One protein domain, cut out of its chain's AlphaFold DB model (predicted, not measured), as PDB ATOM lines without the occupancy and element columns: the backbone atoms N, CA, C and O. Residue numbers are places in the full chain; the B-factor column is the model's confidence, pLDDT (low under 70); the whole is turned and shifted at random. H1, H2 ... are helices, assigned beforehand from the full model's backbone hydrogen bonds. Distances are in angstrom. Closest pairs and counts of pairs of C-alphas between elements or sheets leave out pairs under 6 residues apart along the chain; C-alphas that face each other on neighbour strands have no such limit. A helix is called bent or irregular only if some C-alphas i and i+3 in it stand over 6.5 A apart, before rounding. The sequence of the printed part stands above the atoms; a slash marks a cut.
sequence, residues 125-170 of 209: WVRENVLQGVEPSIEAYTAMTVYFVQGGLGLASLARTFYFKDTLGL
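What this domain is: This is residues 125 to 170 of the 209 residues of the protein "Hypothetical protein" of Chrysotila carterae (UniProt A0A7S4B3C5). A long single helix, H2, makes the rod, and a one-turn helix, H1, sits off to one side of its first end, turned across it and joined to it by a loop. The 46 printed residues hold two named helices, H1 then H2, and no named strand; the class is all helix. The whole is extended, with a radius of gyration of the C-alphas of 16.8 A, and spans 50 by 19 by 9 A.

How they stand to each other: H1, residues 125 to 129, and H2, residues 138 to 168, are apart. In both helices every O i to N i+4 pair is within hydrogen-bond range. H2 has a kink of 25 degrees near residue 162. Residues 145 to 160 of H2 stand free.

Where its parts are: H1 begins at C-alpha 125, (-12.248, -49.460, -40.719). H2 is 43.7 A long, from C-alpha 138 at (-30.100, -53.109, -44.382) to C-alpha 168 at (-30.996, -10.171, -52.407). It is neither bent nor irregular, but only just: C-alphas 165 and 168 are 6.2 A apart.

The domain as a whole: The two C-alphas farthest apart, Glu 135 and Gly 169, are 49.7 A apart. The printed part has no cut, and the link from H1 to H2 is short. The model's pLDDT is under 70 at residues 133, 136 and 168.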
ATOM      1  N   TRP A 125     -12.246 -50.825 -41.246       81.44
ATOM      2  CA  TRP A 125     -12.248 -49.460 -40.719       81.44
ATOM      3  C   TRP A 125     -13.657 -48.858 -40.563       81.44
ATOM      4  O   TRP A 125     -13.870 -48.066 -39.649       81.44
ATOM      5  N   VAL A 126     -14.630 -49.234 -41.404       77.88
ATOM      6  CA  VAL A 126     -16.038 -48.806 -41.272       77.88
ATOM      7  C   VAL A 126     -16.705 -49.554 -40.122       77.88
ATOM      8  O   VAL A 126     -17.456 -48.958 -39.353       77.88
ATOM      9  N   ARG A 127     -16.403 -50.848 -39.963       70.88
ATOM     10  CA  ARG A 127     -16.988 -51.682 -38.902       70.88
ATOM     11  C   ARG A 127     -16.624 -51.190 -37.500       70.88
ATOM     12  O   ARG A 127     -17.486 -51.154 -36.628       70.88
ATOM     13  N   GLU A 128     -15.368 -50.799 -37.309       77.94
ATOM     14  CA  GLU A 128     -14.845 -50.374 -36.006       77.94
ATOM     15  C   GLU A 128     -15.201 -48.910 -35.683       77.94
ATOM     16  O   GLU A 128     -15.612 -48.622 -34.562       77.94
ATOM     17  N   ASN A 129     -15.111 -47.993 -36.657       77.81
ATOM     18  CA  ASN A 129     -15.292 -46.557 -36.397       77.81
ATOM     19  C   ASN A 129     -16.728 -46.054 -36.594       77.81
ATOM     20  O   ASN A 129     -17.178 -45.186 -35.852       77.81
ATOM     21  N   VAL A 130     -17.431 -46.554 -37.617       72.75
ATOM     22  CA  VAL A 130     -18.751 -46.037 -38.025       72.75
ATOM     23  C   VAL A 130     -19.869 -46.921 -37.496       72.75
ATOM     24  O   VAL A 130     -20.875 -46.416 -37.011       72.75
ATOM     25  N   LEU A 131     -19.689 -48.239 -37.568       72.31
ATOM     26  CA  LEU A 131     -20.708 -49.188 -37.130       72.31
ATOM     27  C   LEU A 131     -20.575 -49.565 -35.651       72.31
ATOM     28  O   LEU A 131     -21.478 -50.209 -35.154       72.31
ATOM     29  N   GLN A 132     -19.518 -49.162 -34.929       74.88
ATOM     30  CA  GLN A 132     -19.345 -49.376 -33.474       74.88
ATOM     31  C   GLN A 132     -19.641 -50.816 -32.979       74.88
ATOM     32  O   GLN A 132     -19.953 -51.024 -31.807       74.88
ATOM     33  N   GLY A 133     -19.541 -51.824 -33.854       65.62
ATOM     34  CA  GLY A 133     -19.918 -53.214 -33.556       65.62
ATOM     35  C   GLY A 133     -21.402 -53.577 -33.749       65.62
ATOM     36  O   GLY A 133     -21.785 -54.692 -33.419       65.62
ATOM     37  N   VAL A 134     -22.228 -52.682 -34.294       72.38
ATOM     38  CA  VAL A 134     -23.585 -52.965 -34.781       72.38
ATOM     39  C   VAL A 134     -23.493 -53.825 -36.043       72.38
ATOM     40  O   VAL A 134     -22.765 -53.491 -36.985       72.38
ATOM     41  N   GLU A 135     -24.225 -54.940 -36.058       73.94
ATOM     42  CA  GLU A 135     -24.331 -55.819 -37.225       73.94
ATOM     43  C   GLU A 135     -24.846 -54.994 -38.421       73.94
ATOM     44  O   GLU A 135     -25.851 -54.291 -38.273       73.94
ATOM     45  N   PRO A 136     -24.171 -55.006 -39.586       66.38
ATOM     46  CA  PRO A 136     -24.574 -54.199 -40.732       66.38
ATOM     47  C   PRO A 136     -25.870 -54.751 -41.333       66.38
ATOM     48  O   PRO A 136     -25.838 -55.525 -42.282       66.38
ATOM     49  N   SER A 137     -27.012 -54.359 -40.771       79.75
ATOM     50  CA  SER A 137     -28.325 -54.638 -41.341       79.75
ATOM     51  C   SER A 137     -28.669 -53.610 -42.421       79.75
ATOM     52  O   SER A 137     -28.229 -52.453 -42.381       79.75
ATOM     53  N   ILE A 138     -29.516 -54.011 -43.374       80.50
ATOM     54  CA  ILE A 138     -30.100 -53.109 -44.382       80.50
ATOM     55  C   ILE A 138     -30.746 -51.880 -43.713       80.50
ATOM     56  O   ILE A 138     -30.659 -50.765 -44.231       80.50
ATOM     57  N   GLU A 139     -31.346 -52.058 -42.534       81.88
ATOM     58  CA  GLU A 139     -31.973 -50.981 -41.762       81.88
ATOM     59  C   GLU A 139     -30.950 -49.944 -41.280       81.88
ATOM     60  O   GLU A 139     -31.163 -48.741 -41.446       81.88
ATOM     61  N   ALA A 140     -29.806 -50.393 -40.756       83.25
ATOM     62  CA  ALA A 140     -28.740 -49.508 -40.297       83.25
ATOM     63  C   ALA A 140     -28.134 -48.704 -41.457       83.25
ATOM     64  O   ALA A 140     -27.929 -47.494 -41.340       83.25
ATOM     65  N   TYR A 141     -27.901 -49.349 -42.603       83.69
ATOM     66  CA  TYR A 141     -27.400 -48.672 -43.801       83.69
ATOM     67  C   TYR A 141     -28.399 -47.637 -44.347       83.69
ATOM     68  O   TYR A 141     -28.017 -46.522 -44.724       83.69
ATOM     69  N   THR A 142     -29.689 -47.980 -44.334       86.50
ATOM     70  CA  THR A 142     -30.769 -47.073 -44.744       86.50
ATOM     71  C   THR A 142     -30.818 -45.847 -43.836       86.50
ATOM     72  O   THR A 142     -30.811 -44.717 -44.328       86.50
ATOM     73  N   ALA A 143     -30.782 -46.046 -42.515       88.50
ATOM     74  CA  ALA A 143     -30.771 -44.950 -41.552       88.50
ATOM     75  C   ALA A 143     -29.537 -44.051 -41.727       88.50
ATOM     76  O   ALA A 143     -29.682 -42.835 -41.844       88.50
ATOM     77  N   MET A 144     -28.337 -44.630 -41.831       87.12
ATOM     78  CA  MET A 144     -27.094 -43.879 -42.060       87.12
ATOM     79  C   MET A 144     -27.170 -42.998 -43.312       87.12
ATOM     80  O   MET A 144     -26.766 -41.836 -43.281       87.12
ATOM     81  N   THR A 145     -27.743 -43.519 -44.399       90.88
ATOM     82  CA  THR A 145     -27.907 -42.769 -45.653       90.88
ATOM     83  C   THR A 145     -28.890 -41.609 -45.490       90.88
ATOM     84  O   THR A 145     -28.597 -40.485 -45.903       90.88
ATOM     85  N   VAL A 146     -30.038 -41.843 -44.847       92.56
ATOM     86  CA  VAL A 146     -31.037 -40.791 -44.599       92.56
ATOM     87  C   VAL A 146     -30.463 -39.691 -43.702       92.56
ATOM     88  O   VAL A 146     -30.602 -38.511 -44.024       92.56
ATOM     89  N   TYR A 147     -29.760 -40.054 -42.625       89.00
ATOM     90  CA  TYR A 147     -29.126 -39.087 -41.724       89.00
ATOM     91  C   TYR A 147     -27.981 -38.316 -42.391       89.00
ATOM     92  O   TYR A 147     -27.816 -37.124 -42.132       89.00
ATOM     93  N   PHE A 148     -27.232 -38.945 -43.298       90.88
ATOM     94  CA  PHE A 148     -26.213 -38.256 -44.091       90.88
ATOM     95  C   PHE A 148     -26.826 -37.166 -44.984       90.88
ATOM     96  O   PHE A 148     -26.365 -36.021 -44.977       90.88
ATOM     97  N   VAL A 149     -27.913 -37.486 -45.695       94.12
ATOM     98  CA  VAL A 149     -28.640 -36.509 -46.525       94.12
ATOM     99  C   VAL A 149     -29.243 -35.397 -45.663       94.12
ATOM    100  O   VAL A 149     -29.146 -34.221 -46.021       94.12
ATOM    101  N   GLN A 150     -29.804 -35.733 -44.498       89.88
ATOM    102  CA  GLN A 150     -30.294 -34.743 -43.532       89.88
ATOM    103  C   GLN A 150     -29.179 -33.806 -43.044       89.88
ATOM    104  O   GLN A 150     -29.400 -32.598 -42.945       89.88
ATOM    105  N   GLY A 151     -27.970 -34.326 -42.819       89.12
ATOM    106  CA  GLY A 151     -26.794 -33.516 -42.507       89.12
ATOM    107  C   GLY A 151     -26.468 -32.508 -43.613       89.12
ATOM    108  O   GLY A 151     -26.291 -31.320 -43.337       89.12
ATOM    109  N   GLY A 152     -26.475 -32.944 -44.877       91.44
ATOM    110  CA  GLY A 152     -26.245 -32.067 -46.033       91.44
ATOM    111  C   GLY A 152     -27.291 -30.954 -46.182       91.44
ATOM    112  O   GLY A 152     -26.946 -29.804 -46.469       91.44
ATOM    113  N   LEU A 153     -28.562 -31.257 -45.909       88.00
ATOM    114  CA  LEU A 153     -29.641 -30.261 -45.893       88.00
ATOM    115  C   LEU A 153     -29.427 -29.183 -44.812       88.00
ATOM    116  O   LEU A 153     -29.790 -28.021 -45.021       88.00
ATOM    117  N   GLY A 154     -28.788 -29.538 -43.693       85.56
ATOM    118  CA  GLY A 154     -28.366 -28.597 -42.654       85.56
ATOM    119  C   GLY A 154     -27.327 -27.588 -43.152       85.56
ATOM    120  O   GLY A 154     -27.500 -26.382 -42.955       85.56
ATOM    121  N   LEU A 155     -26.302 -28.045 -43.882       88.81
ATOM    122  CA  LEU A 155     -25.313 -27.151 -44.505       88.81
ATOM    123  C   LEU A 155     -25.954 -26.235 -45.560       88.81
ATOM    124  O   LEU A 155     -25.656 -25.041 -45.611       88.81
ATOM    125  N   ALA A 156     -26.880 -26.763 -46.364       88.38
ATOM    126  CA  ALA A 156     -27.616 -25.973 -47.351       88.38
ATOM    127  C   ALA A 156     -28.486 -24.871 -46.712       88.38
ATOM    128  O   ALA A 156     -28.766 -23.850 -47.346       88.38
ATOM    129  N   SER A 157     -28.920 -25.046 -45.460       82.88
ATOM    130  CA  SER A 157     -29.635 -24.005 -44.712       82.88
ATOM    131  C   SER A 157     -28.733 -22.808 -44.391       82.88
ATOM    132  O   SER A 157     -29.138 -21.669 -44.607       82.88
ATOM    133  N   LEU A 158     -27.480 -23.058 -43.988       87.12
ATOM    134  CA  LEU A 158     -26.494 -21.998 -43.737       87.12
ATOM    135  C   LEU A 158     -26.129 -21.249 -45.024       87.12
ATOM    136  O   LEU A 158     -26.095 -20.018 -45.040       87.12
ATOM    137  N   ALA A 159     -25.912 -21.986 -46.115       88.06
ATOM    138  CA  ALA A 159     -25.622 -21.395 -47.418       88.06
ATOM    139  C   ALA A 159     -26.775 -20.509 -47.921       88.06
ATOM    140  O   ALA A 159     -26.525 -19.423 -48.434       88.06
ATOM    141  N   ARG A 160     -28.038 -20.919 -47.717       83.75
ATOM    142  CA  ARG A 160     -29.209 -20.081 -48.035       83.75
ATOM    143  C   ARG A 160     -29.194 -18.762 -47.270       83.75
ATOM    144  O   ARG A 160     -29.461 -17.727 -47.870       83.75
ATOM    145  N   THR A 161     -28.872 -18.779 -45.978       80.06
ATOM    146  CA  THR A 161     -28.818 -17.552 -45.169       80.06
ATOM    147  C   THR A 161     -27.736 -16.585 -45.658       80.06
ATOM    148  O   THR A 161     -27.994 -15.384 -45.712       80.06
ATOM    149  N   PHE A 162     -26.566 -17.081 -46.076       83.44
ATOM    150  CA  PHE A 162     -25.526 -16.239 -46.688       83.44
ATOM    151  C   PHE A 162     -25.929 -15.731 -48.074       83.44
ATOM    152  O   PHE A 162     -25.811 -14.543 -48.352       83.44
ATOM    153  N   TYR A 163     -26.513 -16.596 -48.905       83.06
ATOM    154  CA  TYR A 163     -26.990 -16.220 -50.231       83.06
ATOM    155  C   TYR A 163     -28.030 -15.091 -50.170       83.06
ATOM    156  O   TYR A 163     -27.872 -14.080 -50.849       83.06
ATOM    157  N   PHE A 164     -29.055 -15.202 -49.317       79.06
ATOM    158  CA  PHE A 164     -30.084 -14.161 -49.198       79.06
ATOM    159  C   PHE A 164     -29.545 -12.837 -48.651       79.06
ATOM    160  O   PHE A 164     -29.988 -11.777 -49.096       79.06
ATOM    161  N   LYS A 165     -28.570 -12.898 -47.736       72.88
ATOM    162  CA  LYS A 165     -27.905 -11.710 -47.198       72.88
ATOM    163  C   LYS A 165     -27.065 -10.987 -48.258       72.88
ATOM    164  O   LYS A 165     -27.126  -9.763 -48.318       72.88
ATOM    165  N   ASP A 166     -26.335 -11.726 -49.094       80.00
ATOM    166  CA  ASP A 166     -25.343 -11.148 -50.014       80.00
ATOM    167  C   ASP A 166     -25.906 -10.809 -51.406       80.00
ATOM    168  O   ASP A 166     -25.423  -9.876 -52.044       80.00
ATOM    169  N   THR A 167     -26.922 -11.536 -51.892       77.31
ATOM    170  CA  THR A 167     -27.436 -11.370 -53.274       77.31
ATOM    171  C   THR A 167     -28.795 -10.689 -53.384       77.31
ATOM    172  O   THR A 167     -29.046 -10.030 -54.390       77.31
ATOM    173  N   LEU A 168     -29.673 -10.811 -52.380       68.19
ATOM    174  CA  LEU A 168     -30.996 -10.171 -52.407       68.19
ATOM    175  C   LEU A 168     -31.161  -9.054 -51.363       68.19
ATOM    176  O   LEU A 168     -32.120  -8.293 -51.454       68.19
ATOM    177  N   GLY A 169     -30.264  -8.942 -50.373       75.94
ATOM    178  CA  GLY A 169     -30.361  -7.940 -49.300       75.94
ATOM    179  C   GLY A 169     -31.628  -8.058 -48.438       75.94
ATOM    180  O   GLY A 169     -31.952  -7.142 -47.683       75.94
ATOM    181  N   LEU A 170     -32.357  -9.170 -48.562       71.81
ATOM    182  CA  LEU A 170     -33.630  -9.410 -47.886       71.81
ATOM    183  C   LEU A 170     -33.423  -9.582 -46.381       71.81
ATOM    184  O   LEU A 170     -32.443 -10.177 -45.922       71.81
TER     185      LEU A 170